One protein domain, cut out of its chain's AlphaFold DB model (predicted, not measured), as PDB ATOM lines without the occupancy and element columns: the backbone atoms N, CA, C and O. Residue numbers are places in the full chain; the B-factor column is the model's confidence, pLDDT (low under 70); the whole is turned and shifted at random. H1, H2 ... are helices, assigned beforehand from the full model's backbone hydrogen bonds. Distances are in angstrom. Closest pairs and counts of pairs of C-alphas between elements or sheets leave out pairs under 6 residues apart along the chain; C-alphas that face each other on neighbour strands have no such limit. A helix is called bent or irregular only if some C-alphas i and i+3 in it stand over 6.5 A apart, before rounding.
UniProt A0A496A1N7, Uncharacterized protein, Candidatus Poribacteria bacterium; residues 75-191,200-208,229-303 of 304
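This is residues 75 to 191, 200 to 208 and 229 to 303 of the 304 residues of an uncharacterized protein of Candidatus Poribacteria bacterium (UniProt A0A496A1N7). Two long helices cross as an X: H8, which runs along much of the longest axis, and H6. Short helices H1, H2, H3, H9 and H10 cluster toward the last part of H8, while H5 packs on the first halves of both long helices and H11 on the last part of H6. Look for 201 printed residues with eleven named helices, H1 to H11 in chain order, and no named strand: the class is all helix, with mostly crossed packing. The whole is compact, with a radius of gyration of the C-alphas of 18.5 A, and spans 59 by 44 by 28 A.

Start at H1, residues 77 to 90, which touches H3, residues 112 to 121, at a shallow tilt of 14 degrees, opposite ways; their closest C-alphas, of Lys 82 and Tyr 117, are 7.3 A apart. H1 also touches H2, residues 99 to 109, where the closest C-alphas, of Leu 86 and Leu 108, are 6.4 A apart. H4, residues 131 to 137, is close to but not clearly touching H10, residues 281 to 290. Next, H5, residues 144 to 151, touches H8, residues 234 to 267; the closest C-alphas, of Leu 150 and Arg 244, are 6.5 A apart. H6, residues 160 to 183, touches H8 at a steep tilt of 66 degrees, with C-alphas 174 and 249 closest at 6.0 A. H6 touches H10 too, Gly 175 to Tyr 290 at 5.4 A between C-alphas, and H11, residues 294 to 302, Gly 182 to Met 296 at 4.4 A. H7, residues 204 to 207, touches no helix. H9, residues 269 to 279, touches H8 with C-alphas 263 and 272 closest at 4.7 A. Every O i to N i+4 pair is within hydrogen-bond range in H1, H3, H4, H6, H8, H9, H10 and H11, against 4 of 7 in H2 and 1 of 4 in H5, which has 3 of 5 O i to N i+3 pairs; H7 is too short for such a pair.

Find C-alpha 77 at (29.646, -40.749, -27.700), where H1 begins. H6 runs 34.2 A, and H8 runs 49.7 A from C-alpha 234 at (22.018, -3.845, 7.677). H11 ends with C-alpha 302 at (40.098, -11.149, -25.375). H2 is irregular, C-alphas 101 and 104 being 8.3 A apart, and H5 only just, C-alphas 146 and 149 being 7.0 A apart.

The C-alphas farthest apart, of Arg 92 and Gly 232, are 59.6 A apart. Residues 192 to 199 and 209 to 228 are not printed; the gaps between C-alphas are 22.9 A and 13.9 A. Of the links printed whole, none is long. Mean pLDDT of the printed part is 80.3; 46 residues are under 70, among them 179 to 191, 200 to 208 and 229 to 238.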
ATOM      1  N   PRO A  75      34.779 -35.571 -25.304       93.19
ATOM      2  CA  PRO A  75      33.404 -35.713 -25.763       93.19
ATOM      3  C   PRO A  75      32.861 -37.117 -25.505       93.19
ATOM      4  O   PRO A  75      33.502 -38.121 -25.822       93.19
ATOM      5  N   GLU A  76      31.650 -37.189 -24.965       94.50
ATOM      6  CA  GLU A  76      30.897 -38.433 -24.874       94.50
ATOM      7  C   GLU A  76      30.458 -38.920 -26.269       94.50
ATOM      8  O   GLU A  76      30.422 -38.135 -27.228       94.50
ATOM      9  N   PRO A  77      30.088 -40.207 -26.417       95.75
ATOM     10  CA  PRO A  77      29.646 -40.749 -27.700       95.75
ATOM     11  C   PRO A  77      28.502 -39.954 -28.339       95.75
ATOM     12  O   PRO A  77      28.553 -39.684 -29.538       95.75
ATOM     13  N   ILE A  78      27.529 -39.504 -27.536       94.25
ATOM     14  CA  ILE A  78      26.405 -38.695 -28.023       94.25
ATOM     15  C   ILE A  78      26.871 -37.349 -28.592       94.25
ATOM     16  O   ILE A  78      26.384 -36.925 -29.636       94.25
ATOM     17  N   HIS A  79      27.871 -36.702 -27.982       95.00
ATOM     18  CA  HIS A  79      28.436 -35.459 -28.513       95.00
ATOM     19  C   HIS A  79      29.114 -35.704 -29.856       95.00
ATOM     20  O   HIS A  79      28.924 -34.931 -30.787       95.00
ATOM     21  N   THR A  80      29.862 -36.801 -29.982       94.19
ATOM     22  CA  THR A  80      30.548 -37.148 -31.233       94.19
ATOM     23  C   THR A  80      29.547 -37.423 -32.358       94.19
ATOM     24  O   THR A  80      29.728 -36.941 -33.474       94.19
ATOM     25  N   GLU A  81      28.466 -38.151 -32.067       95.62
ATOM     26  CA  GLU A  81      27.387 -38.411 -33.025       95.62
ATOM     27  C   GLU A  81      26.725 -37.107 -33.491       95.62
ATOM     28  O   GLU A  81      26.673 -36.826 -34.691       95.62
ATOM     29  N   LYS A  82      26.282 -36.268 -32.547       96.62
ATOM     30  CA  LYS A  82      25.594 -35.012 -32.875       96.62
ATOM     31  C   LYS A  82      26.518 -33.996 -33.532       96.62
ATOM     32  O   LYS A  82      26.062 -33.241 -34.387       96.62
ATOM     33  N   MET A  83      27.810 -34.018 -33.216       95.81
ATOM     34  CA  MET A  83      28.814 -33.203 -33.893       95.81
ATOM     35  C   MET A  83      28.846 -33.498 -35.397       95.81
ATOM     36  O   MET A  83      28.819 -32.571 -36.202       95.81
ATOM     37  N   VAL A  84      28.839 -34.776 -35.792       96.12
ATOM     38  CA  VAL A  84      28.819 -35.173 -37.211       96.12
ATOM     39  C   VAL A  84      27.558 -34.655 -37.909       96.12
ATOM     40  O   VAL A  84      27.641 -34.107 -39.011       96.12
ATOM     41  N   GLU A  85      26.395 -34.785 -37.269       97.19
ATOM     42  CA  GLU A  85      25.126 -34.304 -37.825       97.19
ATOM     43  C   GLU A  85      25.086 -32.773 -37.972       97.19
ATOM     44  O   GLU A  85      24.650 -32.256 -39.004       97.19
ATOM     45  N   LEU A  86      25.568 -32.040 -36.965       96.12
ATOM     46  CA  LEU A  86      25.590 -30.576 -36.974       96.12
ATOM     47  C   LEU A  86      26.625 -30.018 -37.952       96.12
ATOM     48  O   LEU A  86      26.327 -29.039 -38.634       96.12
ATOM     49  N   LEU A  87      27.787 -30.657 -38.104       94.75
ATOM     50  CA  LEU A  87      28.762 -30.293 -39.134       94.75
ATOM     51  C   LEU A  87      28.198 -30.502 -40.544       94.75
ATOM     52  O   LEU A  87      28.338 -29.633 -41.403       94.75
ATOM     53  N   ALA A  88      27.486 -31.606 -40.785       94.81
ATOM     54  CA  ALA A  88      26.822 -31.837 -42.068       94.81
ATOM     55  C   ALA A  88      25.724 -30.795 -42.365       94.81
ATOM     56  O   ALA A  88      25.445 -30.493 -43.530       94.81
ATOM     57  N   LEU A  89      25.083 -30.243 -41.329       93.81
ATOM     58  CA  LEU A  89      24.149 -29.127 -41.471       93.81
ATOM     59  C   LEU A  89      24.881 -27.799 -41.717       93.81
ATOM     60  O   LEU A  89      24.435 -27.022 -42.562       93.81
ATOM     61  N   GLN A  90      26.001 -27.556 -41.030       93.00
ATOM     62  CA  GLN A  90      26.834 -26.359 -41.181       93.00
ATOM     63  C   GLN A  90      27.371 -26.220 -42.609       93.00
ATOM     64  O   GLN A  90      27.251 -25.144 -43.184       93.00
ATOM     65  N   GLN A  91      27.822 -27.316 -43.227       93.00
ATOM     66  CA  GLN A  91      28.347 -27.347 -44.603       93.00
ATOM     67  C   GLN A  91      27.347 -26.903 -45.686       93.00
ATOM     68  O   GLN A  91      27.721 -26.725 -46.843       93.00
ATOM     69  N   ARG A  92      26.060 -26.749 -45.345       93.12
ATOM     70  CA  ARG A  92      25.029 -26.223 -46.257       93.12
ATOM     71  C   ARG A  92      24.992 -24.698 -46.302       93.12
ATOM     72  O   ARG A  92      24.215 -24.142 -47.076       93.12
ATOM     73  N   HIS A  93      25.776 -24.039 -45.457       89.44
ATOM     74  CA  HIS A  93      25.905 -22.592 -45.391       89.44
ATOM     75  C   HIS A  93      27.285 -22.184 -45.897       89.44
ATOM     76  O   HIS A  93      28.270 -22.886 -45.687       89.44
ATOM     77  N   GLU A  94      27.349 -21.038 -46.565       88.19
ATOM     78  CA  GLU A  94      28.617 -20.375 -46.858       88.19
ATOM     79  C   GLU A  94      29.026 -19.536 -45.636       88.19
ATOM     80  O   GLU A  94      28.177 -18.846 -45.060       88.19
ATOM     81  N   GLY A  95      30.305 -19.599 -45.257       85.50
ATOM     82  CA  GLY A  95      30.879 -18.861 -44.125       85.50
ATOM     83  C   GLY A  95      31.143 -19.710 -42.877       85.50
ATOM     84  O   GLY A  95      30.845 -20.907 -42.830       85.50
ATOM     85  N   ASN A  96      31.720 -19.064 -41.867       86.88
ATOM     86  CA  ASN A  96      32.135 -19.689 -40.609       86.88
ATOM     87  C   ASN A  96      31.060 -19.549 -39.512       86.88
ATOM     88  O   ASN A  96      30.176 -18.698 -39.575       86.88
ATOM     89  N   VAL A  97      31.117 -20.376 -38.466       87.38
ATOM     90  CA  VAL A  97      30.075 -20.456 -37.415       87.38
ATOM     91  C   VAL A  97      29.976 -19.170 -36.587       87.38
ATOM     92  O   VAL A  97      28.886 -18.814 -36.126       87.38
ATOM     93  N   LEU A  98      31.112 -18.494 -36.406       86.12
ATOM     94  CA  LEU A  98      31.224 -17.206 -35.718       86.12
ATOM     95  C   LEU A  98      30.756 -16.030 -36.593       86.12
ATOM     96  O   LEU A  98      30.193 -15.072 -36.063       86.12
ATOM     97  N   GLU A  99      30.941 -16.143 -37.913       79.50
ATOM     98  CA  GLU A  99      30.640 -15.091 -38.887       79.50
ATOM     99  C   GLU A  99      29.146 -14.748 -38.950       79.50
ATOM    100  O   GLU A  99      28.269 -15.499 -38.501       79.50
ATOM    101  N   ASP A 100      28.842 -13.579 -39.522       76.44
ATOM    102  CA  ASP A 100      27.479 -13.055 -39.636       76.44
ATOM    103  C   ASP A 100      26.755 -13.005 -38.273       76.44
ATOM    104  O   ASP A 100      25.564 -13.308 -38.173       76.44
ATOM    105  N   ASN A 101      27.460 -12.629 -37.200       77.50
ATOM    106  CA  ASN A 101      26.897 -12.499 -35.850       77.50
ATOM    107  C   ASN A 101      26.253 -13.801 -35.353       77.50
ATOM    108  O   ASN A 101      25.106 -13.814 -34.885       77.50
ATOM    109  N   PHE A 102      26.993 -14.906 -35.470       85.25
ATOM    110  CA  PHE A 102      26.532 -16.236 -35.072       85.25
ATOM    111  C   PHE A 102      25.308 -16.731 -35.850       85.25
ATOM    112  O   PHE A 102      24.592 -17.610 -35.365       85.25
ATOM    113  N   ARG A 103      25.014 -16.196 -37.043       87.19
ATOM    114  CA  ARG A 103      23.835 -16.607 -37.829       87.19
ATOM    115  C   ARG A 103      23.807 -18.119 -38.048       87.19
ATOM    116  O   ARG A 103      22.757 -18.742 -37.874       87.19
ATOM    117  N   ILE A 104      24.950 -18.704 -38.403       89.25
ATOM    118  CA  ILE A 104      25.078 -20.147 -38.621       89.25
ATOM    119  C   ILE A 104      24.906 -20.896 -37.299       89.25
ATOM    120  O   ILE A 104      24.067 -21.792 -37.237       89.25
ATOM    121  N   LEU A 105      25.585 -20.493 -36.217       90.75
ATOM    122  CA  LEU A 105      25.408 -21.129 -34.905       90.75
ATOM    123  C   LEU A 105      23.942 -21.110 -34.445       90.75
ATOM    124  O   LEU A 105      23.403 -22.142 -34.048       90.75
ATOM    125  N   ARG A 106      23.260 -19.965 -34.577       88.75
ATOM    126  CA  ARG A 106      21.828 -19.820 -34.269       88.75
ATOM    127  C   ARG A 106      20.964 -20.742 -35.118       88.75
ATOM    128  O   ARG A 106      19.967 -21.254 -34.618       88.75
ATOM    129  N   HIS A 107      21.316 -20.969 -36.379       89.88
ATOM    130  CA  HIS A 107      20.609 -21.930 -37.219       89.88
ATOM    131  C   HIS A 107      20.829 -23.374 -36.748       89.88
ATOM    132  O   HIS A 107      19.866 -24.135 -36.652       89.88
ATOM    133  N   LEU A 108      22.071 -23.741 -36.414       92.50
ATOM    134  CA  LEU A 108      22.425 -25.086 -35.954       92.50
ATOM    135  C   LEU A 108      21.705 -25.449 -34.656       92.50
ATOM    136  O   LEU A 108      21.068 -26.499 -34.584       92.50
ATOM    137  N   ILE A 109      21.730 -24.572 -33.657       90.50
ATOM    138  CA  ILE A 109      21.076 -24.841 -32.371       90.50
ATOM    139  C   ILE A 109      19.544 -24.818 -32.487       90.50
ATOM    140  O   ILE A 109      18.859 -25.560 -31.795       90.50
ATOM    141  N   ASN A 110      18.969 -24.028 -33.402       88.50
ATOM    142  CA  ASN A 110      17.522 -24.043 -33.655       88.50
ATOM    143  C   ASN A 110      17.057 -25.234 -34.503       88.50
ATOM    144  O   ASN A 110      15.852 -25.373 -34.745       88.50
ATOM    145  N   SER A 111      17.975 -26.097 -34.942       93.94
ATOM    146  CA  SER A 111      17.639 -27.302 -35.689       93.94
ATOM    147  C   SER A 111      16.940 -28.346 -34.814       93.94
ATOM    148  O   SER A 111      17.134 -28.424 -33.599       93.94
ATOM    149  N   GLU A 112      16.155 -29.211 -35.453       94.06
ATOM    150  CA  GLU A 112      15.538 -30.351 -34.768       94.06
ATOM    151  C   GLU A 112      16.576 -31.357 -34.249       94.06
ATOM    152  O   GLU A 112      16.316 -32.016 -33.247       94.06
ATOM    153  N   ILE A 113      17.765 -31.419 -34.865       95.00
ATOM    154  CA  ILE A 113      18.889 -32.255 -34.412       95.00
ATOM    155  C   ILE A 113      19.317 -31.817 -33.009       95.00
ATOM    156  O   ILE A 113      19.352 -32.627 -32.083       95.00
ATOM    157  N   TYR A 114      19.582 -30.521 -32.832       93.75
ATOM    158  CA  TYR A 114      20.032 -29.989 -31.549       93.75
ATOM    159  C   TYR A 114      18.925 -30.026 -30.489       93.75
ATOM    160  O   TYR A 114      19.160 -30.455 -29.362       93.75
ATOM    161  N   LYS A 115      17.681 -29.678 -30.840       90.62
ATOM    162  CA  LYS A 115      16.552 -29.792 -29.896       90.62
ATOM    163  C   LYS A 115      16.279 -31.237 -29.474       90.62
ATOM    164  O   LYS A 115      15.860 -31.471 -28.342       90.62
ATOM    165  N   ALA A 116      16.451 -32.209 -30.370       91.12
ATOM    166  CA  ALA A 116      16.341 -33.624 -30.024       91.12
ATOM    167  C   ALA A 116      17.460 -34.038 -29.061       91.12
ATOM    168  O   ALA A 116      17.157 -34.609 -28.017       91.12
ATOM    169  N   TYR A 117      18.707 -33.654 -29.357       92.69
ATOM    170  CA  TYR A 117      19.851 -33.868 -28.468       92.69
ATOM    171  C   TYR A 117      19.599 -33.323 -27.057       92.69
ATOM    172  O   TYR A 117      19.790 -34.040 -26.075       92.69
ATOM    173  N   LEU A 118      19.114 -32.082 -26.949       89.12
ATOM    174  CA  LEU A 118      18.826 -31.484 -25.650       89.12
ATOM    175  C   LEU A 118      17.737 -32.256 -24.890       89.12
ATOM    176  O   LEU A 118      17.850 -32.430 -23.681       89.12
ATOM    177  N   ARG A 119      16.683 -32.731 -25.571       86.19
ATOM    178  CA  ARG A 119      15.583 -33.475 -24.926       86.19
ATOM    179  C   ARG A 119      16.027 -34.847 -24.430       86.19
ATOM    180  O   ARG A 119      15.559 -35.293 -23.386       86.19
ATOM    181  N   GLU A 120      16.906 -35.503 -25.181       88.12
ATOM    182  CA  GLU A 120      17.479 -36.802 -24.829       88.12
ATOM    183  C   GLU A 120      18.455 -36.679 -23.653       88.12
ATOM    184  O   GLU A 120      18.343 -37.412 -22.672       88.12
ATOM    185  N   THR A 121      19.357 -35.699 -23.713       86.62
ATOM    186  CA  THR A 121      20.432 -35.519 -22.725       86.62
ATOM    187  C   THR A 121      19.916 -34.925 -21.417       86.62
ATOM    188  O   THR A 121      20.281 -35.369 -20.331       86.62
ATOM    189  N   PHE A 122      19.017 -33.942 -21.503       78.69
ATOM    190  CA  PHE A 122      18.464 -33.230 -20.355       78.69
ATOM    191  C   PHE A 122      16.997 -33.623 -20.162       78.69
ATOM    192  O   PHE A 122      16.082 -32.816 -20.337       78.69
ATOM    193  N   THR A 123      16.770 -34.896 -19.821       70.69
ATOM    194  CA  THR A 123      15.418 -35.450 -19.652       70.69
ATOM    195  C   THR A 123      14.676 -34.730 -18.519       70.69
ATOM    196  O   THR A 123      15.147 -34.709 -17.380       70.69
ATOM    197  N   ARG A 124      13.502 -34.151 -18.812       66.31
ATOM    198  CA  ARG A 124      12.642 -33.455 -17.834       66.31
ATOM    199  C   ARG A 124      11.155 -33.620 -18.119       66.31
ATOM    200  O   ARG A 124      10.757 -33.840 -19.263       66.31
ATOM    201  N   GLU A 125      10.350 -33.422 -17.074       60.09
ATOM    202  CA  GLU A 125       8.896 -33.278 -17.157       60.09
ATOM    203  C   GLU A 125       8.444 -31.926 -16.564       60.09
ATOM    204  O   GLU A 125       8.757 -31.651 -15.404       60.09
ATOM    205  N   PRO A 126       7.704 -31.084 -17.316       65.44
ATOM    206  CA  PRO A 126       7.401 -31.215 -18.744       65.44
ATOM    207  C   PRO A 126       8.650 -31.020 -19.621       65.44
ATOM    208  O   PRO A 126       9.601 -30.341 -19.235       65.44
ATOM    209  N   GLN A 127       8.643 -31.615 -20.816       67.00
ATOM    210  CA  GLN A 127       9.682 -31.347 -21.812       67.00
ATOM    211  C   GLN A 127       9.545 -29.913 -22.329       67.00
ATOM    212  O   GLN A 127       8.438 -29.484 -22.669       67.00
ATOM    213  N   PHE A 128      10.672 -29.213 -22.446       73.12
ATOM    214  CA  PHE A 128      10.716 -27.900 -23.080       73.12
ATOM    215  C   PHE A 128      10.327 -28.008 -24.563       73.12
ATOM    216  O   PHE A 128      10.634 -28.989 -25.245       73.12
ATOM    217  N   GLN A 129       9.644 -26.985 -25.063       68.94
ATOM    218  CA  GLN A 129       9.154 -26.887 -26.437       68.94
ATOM    219  C   GLN A 129      10.026 -25.968 -27.303       68.94
ATOM    220  O   GLN A 129      10.036 -26.098 -28.528       68.94
ATOM    221  N   THR A 130      10.772 -25.039 -26.693       73.50
ATOM    222  CA  THR A 130      11.636 -24.074 -27.403       73.50
ATOM    223  C   THR A 130      13.036 -23.981 -26.788       73.50
ATOM    224  O   THR A 130      13.241 -24.399 -25.653       73.50
ATOM    225  N   LEU A 131      14.011 -23.430 -27.525       69.19
ATOM    226  CA  LEU A 131      15.350 -23.168 -26.975       69.19
ATOM    227  C   LEU A 131      15.349 -22.063 -25.923       69.19
ATOM    228  O   LEU A 131      16.072 -22.166 -24.944       69.19
ATOM    229  N   ASP A 132      14.534 -21.027 -26.111       71.31
ATOM    230  CA  ASP A 132      14.393 -19.972 -25.109       71.31
ATOM    231  C   ASP A 132      13.825 -20.550 -23.817       71.31
ATOM    232  O   ASP A 132      14.270 -20.203 -22.732       71.31
ATOM    233  N   GLU A 133      12.860 -21.464 -23.928       69.56
ATOM    234  CA  GLU A 133      12.352 -22.217 -22.787       69.56
ATOM    235  C   GLU A 133      13.430 -23.115 -22.188       69.56
ATOM    236  O   GLU A 133      13.570 -23.097 -20.972       69.56
ATOM    237  N   PHE A 134      14.218 -23.825 -23.009       71.69
ATOM    238  CA  PHE A 134      15.391 -24.560 -22.539       71.69
ATOM    239  C   PHE A 134      16.285 -23.616 -21.740       71.69
ATOM    240  O   PHE A 134      16.279 -23.725 -20.532       71.69
ATOM    241  N   TRP A 135      16.919 -22.598 -22.317       70.75
ATOM    242  CA  TRP A 135      17.848 -21.736 -21.574       70.75
ATOM    243  C   TRP A 135      17.227 -20.971 -20.396       70.75
ATOM    244  O   TRP A 135      17.932 -20.658 -19.441       70.75
ATOM    245  N   ARG A 136      15.914 -20.709 -20.403       67.75
ATOM    246  CA  ARG A 136      15.204 -20.164 -19.231       67.75
ATOM    247  C   ARG A 136      14.984 -21.202 -18.129       67.75
ATOM    248  O   ARG A 136      14.948 -20.836 -16.959       67.75
ATOM    249  N   MET A 137      14.796 -22.472 -18.486       61.06
ATOM    250  CA  MET A 137      14.474 -23.566 -17.564       61.06
ATOM    251  C   MET A 137      15.686 -24.439 -17.198       61.06
ATOM    252  O   MET A 137      15.693 -25.039 -16.123       61.06
ATOM    253  N   THR A 138      16.703 -24.558 -18.054       51.31
ATOM    254  CA  THR A 138      17.815 -25.520 -17.980       51.31
ATOM    255  C   THR A 138      19.080 -25.020 -17.325       51.31
ATOM    256  O   THR A 138      20.066 -25.740 -17.290       51.31
ATOM    257  N   MET A 139      18.947 -23.964 -16.538       54.91
ATOM    258  CA  MET A 139      19.841 -23.622 -15.434       54.91
ATOM    259  C   MET A 139      19.940 -24.726 -14.347       54.91
ATOM    260  O   MET A 139      20.317 -24.418 -13.222       54.91
ATOM    261  N   MET A 140      19.539 -25.985 -14.618       59.81
ATOM    262  CA  MET A 140      19.460 -27.076 -13.640       59.81
ATOM    263  C   MET A 140      20.187 -28.372 -14.095       59.81
ATOM    264  O   MET A 140      19.960 -28.826 -15.217       59.81
ATOM    265  N   PRO A 141      20.979 -29.041 -13.237       65.62
ATOM    266  CA  PRO A 141      21.090 -28.785 -11.808       65.62
ATOM    267  C   PRO A 141      21.804 -27.461 -11.552       65.62
ATOM    268  O   PRO A 141      22.911 -27.242 -12.042       65.62
ATOM    269  N   ILE A 142      21.130 -26.564 -10.817       74.81
ATOM    270  CA  ILE A 142      21.738 -25.303 -10.411       74.81
ATOM    271  C   ILE A 142      22.985 -25.735  -9.663       74.81
ATOM    272  O   ILE A 142      22.885 -26.681  -8.873       74.81
ATOM    273  N   PRO A 143      24.154 -25.131  -9.913       82.06
ATOM    274  CA  PRO A 143      25.369 -25.513  -9.218       82.06
ATOM    275  C   PRO A 143      25.286 -25.007  -7.770       82.06
ATOM    276  O   PRO A 143      26.011 -24.105  -7.362       82.06
ATOM    277  N   THR A 144      24.372 -25.586  -6.990       84.75
ATOM    278  CA  THR A 144      24.006 -25.195  -5.631       84.75
ATOM    279  C   THR A 144      25.226 -25.220  -4.733       84.75
ATOM    280  O   THR A 144      25.434 -24.288  -3.971       84.75
ATOM    281  N   GLU A 145      26.103 -26.209  -4.894       88.69
ATOM    282  CA  GLU A 145      27.365 -26.281  -4.156       88.69
ATOM    283  C   GLU A 145      28.342 -25.157  -4.521       88.69
ATOM    284  O   GLU A 145      29.048 -24.657  -3.650       88.69
ATOM    285  N   ALA A 146      28.358 -24.698  -5.777       87.38
ATOM    286  CA  ALA A 146      29.174 -23.546  -6.164       87.38
ATOM    287  C   ALA A 146      28.591 -22.226  -5.640       87.38
ATOM    288  O   ALA A 146      29.337 -21.288  -5.383       87.38
ATOM    289  N   TYR A 147      27.266 -22.147  -5.493       87.88
ATOM    290  CA  TYR A 147      26.569 -20.939  -5.049       87.88
ATOM    291  C   TYR A 147      26.402 -20.856  -3.539       87.88
ATOM    292  O   TYR A 147      26.258 -19.762  -3.010       87.88
ATOM    293  N   ARG A 148      26.446 -21.986  -2.828       88.94
ATOM    294  CA  ARG A 148      26.262 -22.057  -1.376       88.94
ATOM    295  C   ARG A 148      27.144 -21.053  -0.617       88.94
ATOM    296  O   ARG A 148      26.578 -20.331   0.199       88.94
ATOM    297  N   PRO A 149      28.447 -20.895  -0.926       89.69
ATOM    298  CA  PRO A 149      29.297 -19.923  -0.231       89.69
ATOM    299  C   PRO A 149      28.863 -18.455  -0.390       89.69
ATOM    300  O   PRO A 149      29.217 -17.603   0.427       89.69
ATOM    301  N   LEU A 150      28.077 -18.126  -1.423       85.56
ATOM    302  CA  LEU A 150      27.520 -16.778  -1.596       85.56
ATOM    303  C   LEU A 150      26.475 -16.455  -0.525       85.56
ATOM    304  O   LEU A 150      26.288 -15.286  -0.198       85.56
ATOM    305  N   PHE A 151      25.845 -17.474   0.062       80.06
ATOM    306  CA  PHE A 151      24.879 -17.320   1.146       80.06
ATOM    307  C   PHE A 151      25.530 -17.286   2.540       80.06
ATOM    308  O   PHE A 151      24.849 -16.936   3.504       80.06
ATOM    309  N   ASP A 152      26.826 -17.604   2.683       81.81
ATOM    310  CA  ASP A 152      27.482 -17.708   3.996       81.81
ATOM    311  C   ASP A 152      27.356 -16.406   4.799       81.81
ATOM    312  O   ASP A 152      27.693 -15.327   4.311       81.81
ATOM    313  N   GLY A 153      26.886 -16.493   6.044       71.25
ATOM    314  CA  GLY A 153      26.657 -15.324   6.905       71.25
ATOM    315  C   GLY A 153      25.408 -14.502   6.562       71.25
ATOM    316  O   GLY A 153      25.107 -13.556   7.288       71.25
ATOM    317  N   PHE A 154      24.668 -14.883   5.512       69.31
ATOM    318  CA  PHE A 154      23.408 -14.255   5.106       69.31
ATOM    319  C   PHE A 154      22.214 -15.174   5.281       69.31
ATOM    320  O   PHE A 154      21.243 -14.772   5.910       69.31
ATOM    321  N   LEU A 155      22.276 -16.386   4.729       72.12
ATOM    322  CA  LEU A 155      21.179 -17.346   4.734       72.12
ATOM    323  C   LEU A 155      21.737 -18.729   5.065       72.12
ATOM    324  O   LEU A 155      22.442 -19.335   4.267       72.12
ATOM    325  N   GLU A 156      21.437 -19.218   6.269       74.81
ATOM    326  CA  GLU A 156      22.002 -20.480   6.767       74.81
ATOM    327  C   GLU A 156      21.474 -21.704   6.005       74.81
ATOM    328  O   GLU A 156      22.200 -22.680   5.827       74.81
ATOM    329  N   ASN A 157      20.224 -21.653   5.534       78.81
ATOM    330  CA  ASN A 157      19.546 -22.775   4.883       78.81
ATOM    331  C   ASN A 157      18.829 -22.314   3.600       78.81
ATOM    332  O   ASN A 157      17.604 -22.219   3.613       78.81
ATOM    333  N   PRO A 158      19.565 -21.995   2.516       80.69
ATOM    334  CA  PRO A 158      18.955 -21.608   1.244       80.69
ATOM    335  C   PRO A 158      18.109 -22.744   0.655       80.69
ATOM    336  O   PRO A 158      18.558 -23.896   0.589       80.69
ATOM    337  N   GLU A 159      16.899 -22.406   0.211       81.31
ATOM    338  CA  GLU A 159      15.969 -23.293  -0.488       81.31
ATOM    339  C   GLU A 159      16.297 -23.359  -1.992       81.31
ATOM    340  O   GLU A 159      17.111 -22.595  -2.520       81.31
ATOM    341  N   VAL A 160      15.679 -24.295  -2.718       79.62
ATOM    342  CA  VAL A 160      15.940 -24.494  -4.161       79.62
ATOM    343  C   VAL A 160      15.597 -23.234  -4.961       79.62
ATOM    344  O   VAL A 160      16.286 -22.876  -5.919       79.62
ATOM    345  N   GLU A 161      14.552 -22.536  -4.544       72.81
ATOM    346  CA  GLU A 161      14.062 -21.290  -5.108       72.81
ATOM    347  C   GLU A 161      15.088 -20.159  -4.952       72.81
ATOM    348  O   GLU A 161      15.274 -19.382  -5.890       72.81
ATOM    349  N   ASP A 162      15.820 -20.109  -3.833       75.12
ATOM    350  CA  ASP A 162      16.874 -19.113  -3.596       75.12
ATOM    351  C   ASP A 162      18.060 -19.339  -4.538       75.12
ATOM    352  O   ASP A 162      18.566 -18.406  -5.162       75.12
ATOM    353  N   PHE A 163      18.473 -20.599  -4.706       81.81
ATOM    354  CA  PHE A 163      19.493 -20.966  -5.685       81.81
ATOM    355  C   PHE A 163      19.049 -20.649  -7.114       81.81
ATOM    356  O   PHE A 163      19.863 -20.197  -7.917       81.81
ATOM    357  N   THR A 164      17.769 -20.863  -7.432       75.56
ATOM    358  CA  THR A 164      17.201 -20.581  -8.760       75.56
ATOM    359  C   THR A 164      17.242 -19.091  -9.050       75.56
ATOM    360  O   THR A 164      17.688 -18.673 -10.121       75.56
ATOM    361  N   TYR A 165      16.836 -18.289  -8.070       75.25
ATOM    362  CA  TYR A 165      16.859 -16.841  -8.163       75.25
ATOM    363  C   TYR A 165      18.295 -16.312  -8.307       75.25
ATOM    364  O   TYR A 165      18.593 -15.570  -9.245       75.25
ATOM    365  N   LEU A 166      19.216 -16.769  -7.449       79.25
ATOM    366  CA  LEU A 166      20.625 -16.383  -7.510       79.25
ATOM    367  C   LEU A 166      21.278 -16.784  -8.837       79.25
ATOM    368  O   LEU A 166      22.049 -16.010  -9.397       79.25
ATOM    369  N   HIS A 167      20.945 -17.958  -9.374       81.50
ATOM    370  CA  HIS A 167      21.442 -18.398 -10.673       81.50
ATOM    371  C   HIS A 167      21.089 -17.399 -11.782       81.50
ATOM    372  O   HIS A 167      21.955 -17.001 -12.563       81.50
ATOM    373  N   GLN A 168      19.825 -16.980 -11.850       74.62
ATOM    374  CA  GLN A 168      19.354 -16.043 -12.871       74.62
ATOM    375  C   GLN A 168      20.050 -14.684 -12.741       74.62
ATOM    376  O   GLN A 168      20.507 -14.127 -13.734       74.62
ATOM    377  N   ILE A 169      20.232 -14.205 -11.513       76.44
ATOM    378  CA  ILE A 169      20.974 -12.970 -11.235       76.44
ATOM    379  C   ILE A 169      22.457 -13.098 -11.625       76.44
ATOM    380  O   ILE A 169      23.048 -12.153 -12.145       76.44
ATOM    381  N   ILE A 170      23.088 -14.254 -11.400       82.81
ATOM    382  CA  ILE A 170      24.470 -14.515 -11.836       82.81
ATOM    383  C   ILE A 170      24.561 -14.492 -13.362       82.81
ATOM    384  O   ILE A 170      25.482 -13.886 -13.906       82.81
ATOM    385  N   LEU A 171      23.615 -15.116 -14.066       78.00
ATOM    386  CA  LEU A 171      23.562 -15.050 -15.524       78.00
ATOM    387  C   LEU A 171      23.423 -13.622 -16.044       78.00
ATOM    388  O   LEU A 171      24.147 -13.247 -16.964       78.00
ATOM    389  N   GLU A 172      22.497 -12.846 -15.484       75.19
ATOM    390  CA  GLU A 172      22.301 -11.446 -15.863       75.19
ATOM    391  C   GLU A 172      23.564 -10.629 -15.605       75.19
ATOM    392  O   GLU A 172      24.008  -9.890 -16.482       75.19
ATOM    393  N   GLY A 173      24.207 -10.820 -14.451       79.25
ATOM    394  CA  GLY A 173      25.466 -10.160 -14.120       79.25
ATOM    395  C   GLY A 173      26.605 -10.528 -15.078       79.25
ATOM    396  O   GLY A 173      27.324  -9.650 -15.558       79.25
ATOM    397  N   LYS A 174      26.736 -11.808 -15.446       82.62
ATOM    398  CA  LYS A 174      27.701 -12.251 -16.467       82.62
ATOM    399  C   LYS A 174      27.381 -11.658 -17.838       82.62
ATOM    400  O   LYS A 174      28.290 -11.210 -18.531       82.62
ATOM    401  N   GLY A 175      26.105 -11.611 -18.211       77.12
ATOM    402  CA  GLY A 175      25.642 -10.972 -19.435       77.12
ATOM    403  C   GLY A 175      25.960  -9.479 -19.480       77.12
ATOM    404  O   GLY A 175      26.457  -8.980 -20.488       77.12
ATOM    405  N   ALA A 176      25.769  -8.779 -18.361       73.00
ATOM    406  CA  ALA A 176      26.151  -7.383 -18.206       73.00
ATOM    407  C   ALA A 176      27.668  -7.182 -18.324       73.00
ATOM    408  O   ALA A 176      28.082  -6.203 -18.938       73.00
ATOM    409  N   LEU A 177      28.506  -8.097 -17.818       76.00
ATOM    410  CA  LEU A 177      29.954  -8.045 -18.061       76.00
ATOM    411  C   LEU A 177      30.300  -8.242 -19.540       76.00
ATOM    412  O   LEU A 177      31.145  -7.509 -20.055       76.00
ATOM    413  N   THR A 178      29.654  -9.192 -20.224       74.38
ATOM    414  CA  THR A 178      29.824  -9.399 -21.672       74.38
ATOM    415  C   THR A 178      29.463  -8.141 -22.450       74.38
ATOM    416  O   THR A 178      30.238  -7.702 -23.296       74.38
ATOM    417  N   LEU A 179      28.332  -7.515 -22.117       68.31
ATOM    418  CA  LEU A 179      27.896  -6.256 -22.709       68.31
ATOM    419  C   LEU A 179      28.845  -5.108 -22.372       68.31
ATOM    420  O   LEU A 179      29.303  -4.427 -23.271       68.31
ATOM    421  N   TYR A 180      29.171  -4.875 -21.103       68.00
ATOM    422  CA  TYR A 180      29.968  -3.720 -20.691       68.00
ATOM    423  C   TYR A 180      31.390  -3.782 -21.251       68.00
ATOM    424  O   TYR A 180      31.836  -2.823 -21.879       68.00
ATOM    425  N   LYS A 181      32.079  -4.921 -21.078       68.25
ATOM    426  CA  LYS A 181      33.435  -5.119 -21.614       68.25
ATOM    427  C   LYS A 181      33.433  -5.207 -23.142       68.25
ATOM    428  O   LYS A 181      34.344  -4.711 -23.795       68.25
ATOM    429  N   GLY A 182      32.403  -5.816 -23.725       58.44
ATOM    430  CA  GLY A 182      32.275  -5.929 -25.173       58.44
ATOM    431  C   GLY A 182      31.944  -4.597 -25.856       58.44
ATOM    432  O   GLY A 182      32.495  -4.303 -26.909       58.44
ATOM    433  N   LEU A 183      31.082  -3.769 -25.264       56.56
ATOM    434  CA  LEU A 183      30.705  -2.448 -25.784       56.56
ATOM    435  C   LEU A 183      31.797  -1.401 -25.573       56.56
ATOM    436  O   LEU A 183      31.882  -0.450 -26.348       56.56
ATOM    437  N   SER A 184      32.649  -1.562 -24.553       57.34
ATOM    438  CA  SER A 184      33.864  -0.749 -24.440       57.34
ATOM    439  C   SER A 184      34.886  -1.060 -25.533       57.34
ATOM    440  O   SER A 184      35.824  -0.284 -25.723       57.34
ATOM    441  N   ALA A 185      34.704  -2.156 -26.272       57.50
ATOM    442  CA  ALA A 185      35.617  -2.542 -27.322       57.50
ATOM    443  C   ALA A 185      35.382  -1.760 -28.610       57.50
ATOM    444  O   ALA A 185      34.285  -1.690 -29.163       57.50
ATOM    445  N   PHE A 186      36.479  -1.243 -29.146       58.16
ATOM    446  CA  PHE A 186      36.538  -0.350 -30.300       58.16
ATOM    447  C   PHE A 186      36.026  -0.929 -31.634       58.16
ATOM    448  O   PHE A 186      36.105  -0.242 -32.650       58.16
ATOM    449  N   CYS A 187      35.558  -2.174 -31.667       62.06
ATOM    450  CA  CYS A 187      35.165  -2.889 -32.883       62.06
ATOM    451  C   CYS A 187      33.702  -3.357 -32.892       62.06
ATOM    452  O   CYS A 187      33.228  -3.772 -33.950       62.06
ATOM    453  N   ALA A 188      32.991  -3.303 -31.758       59.66
ATOM    454  CA  ALA A 188      31.581  -3.684 -31.696       59.66
ATOM    455  C   ALA A 188      30.718  -2.674 -32.469       59.66
ATOM    456  O   ALA A 188      30.996  -1.469 -32.466       59.66
ATOM    457  N   ARG A 189      29.664  -3.145 -33.146       58.69
ATOM    458  CA  ARG A 189      28.659  -2.238 -33.718       58.69
ATOM    459  C   ARG A 189      27.912  -1.543 -32.580       58.69
ATOM    460  O   ARG A 189      27.812  -2.082 -31.478       58.69
ATOM    461  N   GLU A 190      27.363  -0.354 -32.846       56.81
ATOM    462  CA  GLU A 190      26.452   0.275 -31.886       56.81
ATOM    463  C   GLU A 190      25.334  -0.725 -31.542       56.81
ATOM    464  O   GLU A 190      24.711  -1.276 -32.461       56.81
ATOM    465  N   PRO A 191      25.103  -1.011 -30.248       51.69
ATOM    466  CA  PRO A 191      24.058  -1.937 -29.860       51.69
ATOM    467  C   PRO A 191      22.717  -1.365 -30.320       51.69
ATOM    468  O   PRO A 191      22.437  -0.179 -30.139       51.69
ATOM    469  N   ILE A 200      12.372 -11.297 -13.938       47.41
ATOM    470  CA  ILE A 200      12.594 -12.487 -13.118       47.41
ATOM    471  C   ILE A 200      11.467 -12.598 -12.071       47.41
ATOM    472  O   ILE A 200      11.297 -11.671 -11.270       47.41
ATOM    473  N   PRO A 201      10.682 -13.693 -12.054       46.44
ATOM    474  CA  PRO A 201       9.709 -13.926 -10.995       46.44
ATOM    475  C   PRO A 201      10.431 -14.183  -9.666       46.44
ATOM    476  O   PRO A 201      11.348 -14.995  -9.585       46.44
ATOM    477  N   GLN A 202      10.013 -13.470  -8.623       49.44
ATOM    478  CA  GLN A 202      10.624 -13.520  -7.293       49.44
ATOM    479  C   GLN A 202       9.992 -14.645  -6.452       49.44
ATOM    480  O   GLN A 202       8.771 -14.822  -6.527       49.44
ATOM    481  N   PRO A 203      10.766 -15.380  -5.631       48.72
ATOM    482  CA  PRO A 203      10.207 -16.326  -4.664       48.72
ATOM    483  C   PRO A 203       9.255 -15.655  -3.656       48.72
ATOM    484  O   PRO A 203       9.536 -14.572  -3.143       48.72
ATOM    485  N   GLN A 204       8.122 -16.297  -3.352       54.12
ATOM    486  CA  GLN A 204       7.030 -15.690  -2.573       54.12
ATOM    487  C   GLN A 204       7.412 -15.398  -1.112       54.12
ATOM    488  O   GLN A 204       7.012 -14.373  -0.564       54.12
ATOM    489  N   HIS A 205       8.243 -16.234  -0.484       52.84
ATOM    490  CA  HIS A 205       8.733 -16.000   0.882       52.84
ATOM    491  C   HIS A 205       9.613 -14.750   1.000       52.84
ATOM    492  O   HIS A 205       9.721 -14.184   2.084       52.84
ATOM    493  N   LEU A 206      10.182 -14.279  -0.114       48.56
ATOM    494  CA  LEU A 206      10.928 -13.019  -0.196       48.56
ATOM    495  C   LEU A 206      10.011 -11.802  -0.410       48.56
ATOM    496  O   LEU A 206      10.410 -10.654  -0.209       48.56
ATOM    497  N   ILE A 207       8.762 -12.040  -0.814       52.34
ATOM    498  CA  ILE A 207       7.730 -11.010  -0.961       52.34
ATOM    499  C   ILE A 207       7.058 -10.741   0.395       52.34
ATOM    500  O   ILE A 207       6.824  -9.577   0.730       52.34
ATOM    501  N   ASP A 208       6.824 -11.793   1.186       47.09
ATOM    502  CA  ASP A 208       6.003 -11.786   2.410       47.09
ATOM    503  C   ASP A 208       6.785 -11.515   3.722       47.09
ATOM    504  O   ASP A 208       6.281 -11.768   4.820       47.09
ATOM    505  N   PHE A 229      18.898  -6.983   2.669       51.19
ATOM    506  CA  PHE A 229      18.573  -6.089   3.785       51.19
ATOM    507  C   PHE A 229      17.633  -6.755   4.813       51.19
ATOM    508  O   PHE A 229      17.733  -6.456   6.008       51.19
ATOM    509  N   ASP A 230      16.785  -7.695   4.384       54.75
ATOM    510  CA  ASP A 230      15.716  -8.297   5.195       54.75
ATOM    511  C   ASP A 230      16.191  -9.271   6.307       54.75
ATOM    512  O   ASP A 230      15.413  -9.578   7.211       54.75
ATOM    513  N   ASN A 231      17.474  -9.675   6.354       51.97
ATOM    514  CA  ASN A 231      18.032 -10.532   7.427       51.97
ATOM    515  C   ASN A 231      18.610  -9.766   8.640       51.97
ATOM    516  O   ASN A 231      19.357 -10.322   9.447       51.97
ATOM    517  N   GLY A 232      18.274  -8.482   8.805       48.75
ATOM    518  CA  GLY A 232      18.553  -7.723  10.035       48.75
ATOM    519  C   GLY A 232      20.025  -7.355  10.277       48.75
ATOM    520  O   GLY A 232      20.353  -6.841  11.345       48.75
ATOM    521  N   GLN A 233      20.910  -7.581   9.301       54.38
ATOM    522  CA  GLN A 233      22.345  -7.280   9.415       54.38
ATOM    523  C   GLN A 233      22.762  -5.926   8.800       54.38
ATOM    524  O   GLN A 233      23.918  -5.514   8.924       54.38
ATOM    525  N   GLY A 234      21.816  -5.199   8.197       61.91
ATOM    526  CA  GLY A 234      22.018  -3.845   7.677       61.91
ATOM    527  C   GLY A 234      22.955  -3.756   6.463       61.91
ATOM    528  O   GLY A 234      23.329  -4.753   5.851       61.91
ATOM    529  N   GLU A 235      23.349  -2.528   6.128       66.19
ATOM    530  CA  GLU A 235      24.149  -2.165   4.943       66.19
ATOM    531  C   GLU A 235      25.479  -2.936   4.827       66.19
ATOM    532  O   GLU A 235      25.920  -3.274   3.731       66.19
ATOM    533  N   ASN A 236      26.105  -3.284   5.955       68.56
ATOM    534  CA  ASN A 236      27.380  -4.006   5.963       68.56
ATOM    535  C   ASN A 236      27.257  -5.435   5.421       68.56
ATOM    536  O   ASN A 236      28.164  -5.908   4.735       68.56
ATOM    537  N   ALA A 237      26.148  -6.117   5.712       66.25
ATOM    538  CA  ALA A 237      25.883  -7.439   5.165       66.25
ATOM    539  C   ALA A 237      25.622  -7.361   3.657       66.25
ATOM    540  O   ALA A 237      26.216  -8.122   2.897       66.25
ATOM    541  N   TYR A 238      24.835  -6.379   3.214       68.81
ATOM    542  CA  TYR A 238      24.627  -6.136   1.787       68.81
ATOM    543  C   TYR A 238      25.931  -5.917   1.030       68.81
ATOM    544  O   TYR A 238      26.211  -6.634   0.073       68.81
ATOM    545  N   ASN A 239      26.781  -5.016   1.516       72.75
ATOM    546  CA  ASN A 239      28.064  -4.734   0.879       72.75
ATOM    547  C   ASN A 239      28.976  -5.974   0.840       72.75
ATOM    548  O   ASN A 239      29.675  -6.204  -0.146       72.75
ATOM    549  N   ALA A 240      28.959  -6.804   1.889       75.38
ATOM    550  CA  ALA A 240      29.727  -8.047   1.928       75.38
ATOM    551  C   ALA A 240      29.180  -9.125   0.975       75.38
ATOM    552  O   ALA A 240      29.959  -9.933   0.463       75.38
ATOM    553  N   PHE A 241      27.864  -9.166   0.743       77.12
ATOM    554  CA  PHE A 241      27.262 -10.042  -0.260       77.12
ATOM    555  C   PHE A 241      27.631  -9.547  -1.650       77.12
ATOM    556  O   PHE A 241      28.148 -10.311  -2.457       77.12
ATOM    557  N   GLU A 242      27.403  -8.260  -1.908       76.94
ATOM    558  CA  GLU A 242      27.622  -7.638  -3.207       76.94
ATOM    559  C   GLU A 242      29.080  -7.797  -3.653       76.94
ATOM    560  O   GLU A 242      29.334  -8.148  -4.805       76.94
ATOM    561  N   ALA A 243      30.038  -7.620  -2.737       82.88
ATOM    562  CA  ALA A 243      31.453  -7.855  -3.007       82.88
ATOM    563  C   ALA A 243      31.730  -9.309  -3.430       82.88
ATOM    564  O   ALA A 243      32.331  -9.528  -4.481       82.88
ATOM    565  N   ARG A 244      31.236 -10.296  -2.666       84.69
ATOM    566  CA  ARG A 244      31.399 -11.727  -2.986       84.69
ATOM    567  C   ARG A 244      30.726 -12.114  -4.296       84.69
ATOM    568  O   ARG A 244      31.270 -12.889  -5.073       84.69
ATOM    569  N   TYR A 245      29.537 -11.581  -4.536       83.56
ATOM    570  CA  TYR A 245      28.767 -11.818  -5.746       83.56
ATOM    571  C   TYR A 245      29.478 -11.261  -6.988       83.56
ATOM    572  O   TYR A 245      29.598 -11.973  -7.985       83.56
ATOM    573  N   LYS A 246      30.007 -10.031  -6.921       84.81
ATOM    574  CA  LYS A 246      30.799  -9.431  -8.010       84.81
ATOM    575  C   LYS A 246      32.058 -10.243  -8.296       84.81
ATOM    576  O   LYS A 246      32.287 -10.599  -9.449       84.81
ATOM    577  N   GLU A 247      32.816 -10.589  -7.256       90.00
ATOM    578  CA  GLU A 247      34.014 -11.429  -7.374       90.00
ATOM    579  C   GLU A 247      33.676 -12.778  -8.023       90.00
ATOM    580  O   GLU A 247      34.298 -13.172  -9.006       90.00
ATOM    581  N   PHE A 248      32.612 -13.443  -7.567       91.25
ATOM    582  CA  PHE A 248      32.167 -14.712  -8.138       91.25
ATOM    583  C   PHE A 248      31.787 -14.603  -9.621       91.25
ATOM    584  O   PHE A 248      32.121 -15.481 -10.423       91.25
ATOM    585  N   ILE A 249      31.084 -13.541 -10.020       89.31
ATOM    586  CA  ILE A 249      30.743 -13.307 -11.427       89.31
ATOM    587  C   ILE A 249      32.001 -13.102 -12.260       89.31
ATOM    588  O   ILE A 249      32.108 -13.690 -13.336       89.31
ATOM    589  N   GLU A 250      32.942 -12.287 -11.791       89.62
ATOM    590  CA  GLU A 250      34.199 -12.047 -12.498       89.62
ATOM    591  C   GLU A 250      34.989 -13.350 -12.650       89.62
ATOM    592  O   GLU A 250      35.344 -13.726 -13.767       89.62
ATOM    593  N   GLU A 251      35.172 -14.106 -11.567       93.31
ATOM    594  CA  GLU A 251      35.879 -15.388 -11.587       93.31
ATOM    595  C   GLU A 251      35.225 -16.410 -12.522       93.31
ATOM    596  O   GLU A 251      35.910 -17.120 -13.268       93.31
ATOM    597  N   THR A 252      33.894 -16.515 -12.492       92.56
ATOM    598  CA  THR A 252      33.169 -17.448 -13.362       92.56
ATOM    599  C   THR A 252      33.149 -16.984 -14.814       92.56
ATOM    600  O   THR A 252      33.273 -17.825 -15.702       92.56
ATOM    601  N   SER A 253      33.082 -15.676 -15.080       91.75
ATOM    602  CA  SER A 253      33.225 -15.116 -16.428       91.75
ATOM    603  C   SER A 253      34.616 -15.400 -17.000       91.75
ATOM    604  O   SER A 253      34.732 -15.887 -18.124       91.75
ATOM    605  N   GLU A 254      35.677 -15.199 -16.215       93.75
ATOM    606  CA  GLU A 254      37.041 -15.539 -16.630       93.75
ATOM    607  C   GLU A 254      37.204 -17.042 -16.874       93.75
ATOM    608  O   GLU A 254      37.819 -17.459 -17.859       93.75
ATOM    609  N   ARG A 255      36.606 -17.888 -16.027       94.94
ATOM    610  CA  ARG A 255      36.589 -19.341 -16.241       94.94
ATOM    611  C   ARG A 255      35.911 -19.713 -17.559       94.94
ATOM    612  O   ARG A 255      36.443 -20.550 -18.287       94.94
ATOM    613  N   ASP A 256      34.780 -19.096 -17.880       94.81
ATOM    614  CA  ASP A 256      34.055 -19.348 -19.126       94.81
ATOM    615  C   ASP A 256      34.868 -18.948 -20.353       94.81
ATOM    616  O   ASP A 256      34.968 -19.731 -21.300       94.81
ATOM    617  N   LYS A 257      35.534 -17.788 -20.318       95.00
ATOM    618  CA  LYS A 257      36.474 -17.401 -21.377       95.00
ATOM    619  C   LYS A 257      37.550 -18.458 -21.553       95.00
ATOM    620  O   LYS A 257      37.779 -18.910 -22.669       95.00
ATOM    621  N   LYS A 258      38.181 -18.909 -20.463       96.94
ATOM    622  CA  LYS A 258      39.211 -19.957 -20.532       96.94
ATOM    623  C   LYS A 258      38.674 -21.261 -21.126       96.94
ATOM    624  O   LYS A 258      39.388 -21.883 -21.912       96.94
ATOM    625  N   LYS A 259      37.440 -21.667 -20.802       97.12
ATOM    626  CA  LYS A 259      36.790 -22.825 -21.439       97.12
ATOM    627  C   LYS A 259      36.659 -22.616 -22.948       97.12
ATOM    628  O   LYS A 259      37.174 -23.423 -23.712       97.12
ATOM    629  N   ILE A 260      36.047 -21.511 -23.379       96.81
ATOM    630  CA  ILE A 260      35.841 -21.179 -24.803       96.81
ATOM    631  C   ILE A 260      37.176 -21.163 -25.558       96.81
ATOM    632  O   ILE A 260      37.323 -21.816 -26.590       96.81
ATOM    633  N   ARG A 261      38.182 -20.480 -25.005       97.06
ATOM    634  CA  ARG A 261      39.550 -20.443 -25.541       97.06
ATOM    635  C   ARG A 261      40.151 -21.851 -25.659       97.06
ATOM    636  O   ARG A 261      40.836 -22.143 -26.636       97.06
ATOM    637  N   GLY A 262      39.869 -22.742 -24.706       97.44
ATOM    638  CA  GLY A 262      40.266 -24.151 -24.745       97.44
ATOM    639  C   GLY A 262      39.616 -24.944 -25.876       97.44
ATOM    640  O   GLY A 262      40.316 -25.687 -26.570       97.44
ATOM    641  N   PHE A 263      38.314 -24.755 -26.112       97.56
ATOM    642  CA  PHE A 263      37.621 -25.313 -27.278       97.56
ATOM    643  C   PHE A 263      38.253 -24.820 -28.584       97.56
ATOM    644  O   PHE A 263      38.577 -25.636 -29.445       97.56
ATOM    645  N   PHE A 264      38.516 -23.516 -28.701       96.50
ATOM    646  CA  PHE A 264      39.115 -22.929 -29.906       96.50
ATOM    647  C   PHE A 264      40.536 -23.427 -30.157       96.50
ATOM    648  O   PHE A 264      40.874 -23.769 -31.286       96.50
ATOM    649  N   ASN A 265      41.359 -23.526 -29.114       96.25
ATOM    650  CA  ASN A 265      42.715 -24.057 -29.239       96.25
ATOM    651  C   ASN A 265      42.737 -25.544 -29.630       96.25
ATOM    652  O   ASN A 265      43.695 -25.986 -30.259       96.25
ATOM    653  N   THR A 266      41.725 -26.318 -29.226       96.25
ATOM    654  CA  THR A 266      41.699 -27.776 -29.424       96.25
ATOM    655  C   THR A 266      41.078 -28.167 -30.763       96.25
ATOM    656  O   THR A 266      41.596 -29.057 -31.432       96.25
ATOM    657  N   TYR A 267      39.987 -27.505 -31.156       95.44
ATOM    658  CA  TYR A 267      39.163 -27.893 -32.307       95.44
ATOM    659  C   TYR A 267      39.080 -26.807 -33.393       95.44
ATOM    660  O   TYR A 267      38.518 -27.030 -34.456       95.44
ATOM    661  N   GLY A 268      39.643 -25.619 -33.163       94.81
ATOM    662  CA  GLY A 268      39.385 -24.450 -34.006       94.81
ATOM    663  C   GLY A 268      38.056 -23.772 -33.657       94.81
ATOM    664  O   GLY A 268      37.310 -24.229 -32.793       94.81
ATOM    665  N   VAL A 269      37.772 -22.635 -34.299       93.44
ATOM    666  CA  VAL A 269      36.617 -21.786 -33.949       93.44
ATOM    667  C   VAL A 269      35.291 -22.471 -34.264       93.44
ATOM    668  O   VAL A 269      34.433 -22.565 -33.389       93.44
ATOM    669  N   ASP A 270      35.132 -22.977 -35.486       94.12
ATOM    670  CA  ASP A 270      33.853 -23.520 -35.948       94.12
ATOM    671  C   ASP A 270      33.467 -24.793 -35.205       94.12
ATOM    672  O   ASP A 270      32.409 -24.863 -34.578       94.12
ATOM    673  N   GLU A 271      34.354 -25.787 -35.223       95.88
ATOM    674  CA  GLU A 271      34.127 -27.035 -34.502       95.88
ATOM    675  C   GLU A 271      34.083 -26.794 -32.988       95.88
ATOM    676  O   GLU A 271      33.252 -27.374 -32.288       95.88
ATOM    677  N   GLY A 272      34.916 -25.881 -32.478       96.56
ATOM    678  CA  GLY A 272      34.923 -25.495 -31.073       96.56
ATOM    679  C   GLY A 272      33.589 -24.916 -30.608       96.56
ATOM    680  O   GLY A 272      33.109 -25.317 -29.554       96.56
ATOM    681  N   LEU A 273      32.954 -24.029 -31.385       96.12
ATOM    682  CA  LEU A 273      31.639 -23.463 -31.050       96.12
ATOM    683  C   LEU A 273      30.514 -24.501 -31.115       96.12
ATOM    684  O   LEU A 273      29.633 -24.496 -30.256       96.12
ATOM    685  N   ILE A 274      30.527 -25.398 -32.105       96.69
ATOM    686  CA  ILE A 274      29.505 -26.453 -32.213       96.69
ATOM    687  C   ILE A 274      29.634 -27.430 -31.041       96.69
ATOM    688  O   ILE A 274      28.637 -27.785 -30.413       96.69
ATOM    689  N   LEU A 275      30.857 -27.842 -30.708       97.06
ATOM    690  CA  LEU A 275      31.089 -28.764 -29.604       97.06
ATOM    691  C   LEU A 275      30.844 -28.102 -28.241       97.06
ATOM    692  O   LEU A 275      30.309 -28.752 -27.345       97.06
ATOM    693  N   LEU A 276      31.145 -26.806 -28.100       96.12
ATOM    694  CA  LEU A 276      30.756 -26.005 -26.938       96.12
ATOM    695  C   LEU A 276      29.233 -25.989 -26.768       96.12
ATOM    696  O   LEU A 276      28.757 -26.144 -25.650       96.12
ATOM    697  N   ALA A 277      28.460 -25.858 -27.850       94.62
ATOM    698  CA  ALA A 277      26.999 -25.921 -27.784       94.62
ATOM    699  C   ALA A 277      26.496 -27.275 -27.276       94.62
ATOM    700  O   ALA A 277      25.530 -27.324 -26.522       94.62
ATOM    701  N   LEU A 278      27.160 -28.369 -27.648       94.62
ATOM    702  CA  LEU A 278      26.817 -29.698 -27.147       94.62
ATOM    703  C   LEU A 278      27.211 -29.859 -25.669       94.62
ATOM    704  O   LEU A 278      26.377 -30.227 -24.855       94.62
ATOM    705  N   GLN A 279      28.456 -29.558 -25.298       93.88
ATOM    706  CA  GLN A 279      28.968 -29.851 -23.951       93.88
ATOM    707  C   GLN A 279      28.592 -28.804 -22.890       93.88
ATOM    708  O   GLN A 279      28.509 -29.131 -21.710       93.88
ATOM    709  N   GLU A 280      28.394 -27.549 -23.289       91.88
ATOM    710  CA  GLU A 280      28.150 -26.397 -22.413       91.88
ATOM    711  C   GLU A 280      27.001 -25.534 -22.991       91.88
ATOM    712  O   GLU A 280      27.195 -24.362 -23.358       91.88
ATOM    713  N   PRO A 281      25.780 -26.093 -23.110       88.94
ATOM    714  CA  PRO A 281      24.668 -25.427 -23.784       88.94
ATOM    715  C   PRO A 281      24.243 -24.120 -23.097       88.94
ATOM    716  O   PRO A 281      23.791 -23.201 -23.781       88.94
ATOM    717  N   ASP A 282      24.435 -23.997 -21.780       82.81
ATOM    718  CA  ASP A 282      24.145 -22.775 -21.014       82.81
ATOM    719  C   ASP A 282      25.106 -21.637 -21.362       82.81
ATOM    720  O   ASP A 282      24.688 -20.493 -21.548       82.81
ATOM    721  N   LEU A 283      26.398 -21.949 -21.505       88.56
ATOM    722  CA  LEU A 283      27.401 -20.966 -21.904       88.56
ATOM    723  C   LEU A 283      27.151 -20.497 -23.339       88.56
ATOM    724  O   LEU A 283      27.225 -19.304 -23.626       88.56
ATOM    725  N   THR A 284      26.764 -21.417 -24.223       89.69
ATOM    726  CA  THR A 284      26.327 -21.066 -25.581       89.69
ATOM    727  C   THR A 284      25.096 -20.160 -25.563       89.69
ATOM    728  O   THR A 284      25.066 -19.159 -26.278       89.69
ATOM    729  N   GLY A 285      24.108 -20.457 -24.714       84.62
ATOM    730  CA  GLY A 285      22.935 -19.606 -24.516       84.62
ATOM    731  C   GLY A 285      23.310 -18.198 -24.051       84.62
ATOM    732  O   GLY A 285      22.858 -17.221 -24.641       84.62
ATOM    733  N   LEU A 286      24.201 -18.083 -23.061       83.25
ATOM    734  CA  LEU A 286      24.699 -16.801 -22.556       83.25
ATOM    735  C   LEU A 286      25.385 -15.982 -23.653       83.25
ATOM    736  O   LEU A 286      25.070 -14.803 -23.818       83.25
ATOM    737  N   ILE A 287      26.284 -16.598 -24.427       86.56
ATOM    738  CA  ILE A 287      26.964 -15.930 -25.546       86.56
ATOM    739  C   ILE A 287      25.926 -15.415 -26.537       86.56
ATOM    740  O   ILE A 287      25.938 -14.248 -26.895       86.56
ATOM    741  N   LEU A 288      24.986 -16.255 -26.954       83.00
ATOM    742  CA  LEU A 288      24.006 -15.882 -27.968       83.00
ATOM    743  C   LEU A 288      22.947 -14.900 -27.473       83.00
ATOM    744  O   LEU A 288      22.302 -14.244 -28.292       83.00
ATOM    745  N   TRP A 289      22.734 -14.804 -26.169       80.19
ATOM    746  CA  TRP A 289      21.816 -13.832 -25.599       80.19
ATOM    747  C   TRP A 289      22.463 -12.455 -25.468       80.19
ATOM    748  O   TRP A 289      21.840 -11.448 -25.798       80.19
ATOM    749  N   TYR A 290      23.715 -12.413 -25.008       76.69
ATOM    750  CA  TYR A 290      24.384 -11.166 -24.644       76.69
ATOM    751  C   TYR A 290      25.404 -10.680 -25.669       76.69
ATOM    752  O   TYR A 290      25.756  -9.511 -25.610       76.69
ATOM    753  N   ALA A 291      25.854 -11.509 -26.616       77.81
ATOM    754  CA  ALA A 291      26.686 -11.087 -27.738       77.81
ATOM    755  C   ALA A 291      25.829 -10.670 -28.951       77.81
ATOM    756  O   ALA A 291      25.291 -11.514 -29.670       77.81
ATOM    757  N   PHE A 292      25.711  -9.360 -29.188       70.31
ATOM    758  CA  PHE A 292      25.026  -8.781 -30.349       70.31
ATOM    759  C   PHE A 292      25.711  -9.109 -31.678       70.31
ATOM    760  O   PHE A 292      25.036  -9.341 -32.684       70.31
ATOM    761  N   ASP A 293      27.041  -9.122 -31.681       75.31
ATOM    762  CA  ASP A 293      27.856  -9.429 -32.847       75.31
ATOM    763  C   ASP A 293      29.140 -10.182 -32.469       75.31
ATOM    764  O   ASP A 293      29.480 -10.361 -31.293       75.31
ATOM    765  N   GLU A 294      29.830 -10.667 -33.502       82.25
ATOM    766  CA  GLU A 294      31.094 -11.394 -33.367       82.25
ATOM    767  C   GLU A 294      32.194 -10.535 -32.732       82.25
ATOM    768  O   GLU A 294      32.984 -11.033 -31.933       82.25
ATOM    769  N   ALA A 295      32.225  -9.236 -33.035       81.38
ATOM    770  CA  ALA A 295      33.265  -8.325 -32.582       81.38
ATOM    771  C   ALA A 295      33.176  -8.105 -31.068       81.38
ATOM    772  O   ALA A 295      34.184  -8.183 -30.367       81.38
ATOM    773  N   MET A 296      31.960  -7.924 -30.552       80.12
ATOM    774  CA  MET A 296      31.686  -7.798 -29.129       80.12
ATOM    775  C   MET A 296      32.021  -9.086 -28.374       80.12
ATOM    776  O   MET A 296      32.629  -9.033 -27.304       80.12
ATOM    777  N   PHE A 297      31.677 -10.246 -28.943       87.19
ATOM    778  CA  PHE A 297      32.067 -11.533 -28.369       87.19
ATOM    779  C   PHE A 297      33.584 -11.689 -28.304       87.19
ATOM    780  O   PHE A 297      34.110 -12.028 -27.248       87.19
ATOM    781  N   ILE A 298      34.288 -11.430 -29.408       87.88
ATOM    782  CA  ILE A 298      35.745 -11.560 -29.471       87.88
ATOM    783  C   ILE A 298      36.409 -10.582 -28.504       87.88
ATOM    784  O   ILE A 298      37.381 -10.939 -27.843       87.88
ATOM    785  N   ALA A 299      35.885  -9.368 -28.378       83.19
ATOM    786  CA  ALA A 299      36.442  -8.395 -27.460       83.19
ATOM    787  C   ALA A 299      36.251  -8.769 -25.993       83.19
ATOM    788  O   ALA A 299      37.209  -8.710 -25.225       83.19
ATOM    789  N   TRP A 300      35.056  -9.229 -25.613       88.50
ATOM    790  CA  TRP A 300      34.851  -9.807 -24.289       88.50
ATOM    791  C   TRP A 300      35.774 -11.012 -24.069       88.50
ATOM    792  O   TRP A 300      36.410 -11.116 -23.020       88.50
ATOM    793  N   LEU A 301      35.904 -11.890 -25.069       90.81
ATOM    794  CA  LEU A 301      36.754 -13.076 -25.009       90.81
ATOM    795  C   LEU A 301      38.243 -12.733 -24.893       90.81
ATOM    796  O   LEU A 301      38.977 -13.543 -24.338       90.81
ATOM    797  N   ASN A 302      38.694 -11.576 -25.381       87.44
ATOM    798  CA  ASN A 302      40.098 -11.149 -25.375       87.44
ATOM    799  C   ASN A 302      40.433 -10.091 -24.310       87.44
ATOM    800  O   ASN A 302      41.611  -9.778 -24.149       87.44
ATOM    801  N   ASP A 303      39.437  -9.561 -23.592       80.81
ATOM    802  CA  ASP A 303      39.582  -8.434 -22.657       80.81
ATOM    803  C   ASP A 303      40.212  -7.180 -23.301       80.81
ATOM    804  O   ASP A 303      41.171  -6.613 -22.770       80.81
TER     805      ASP A 303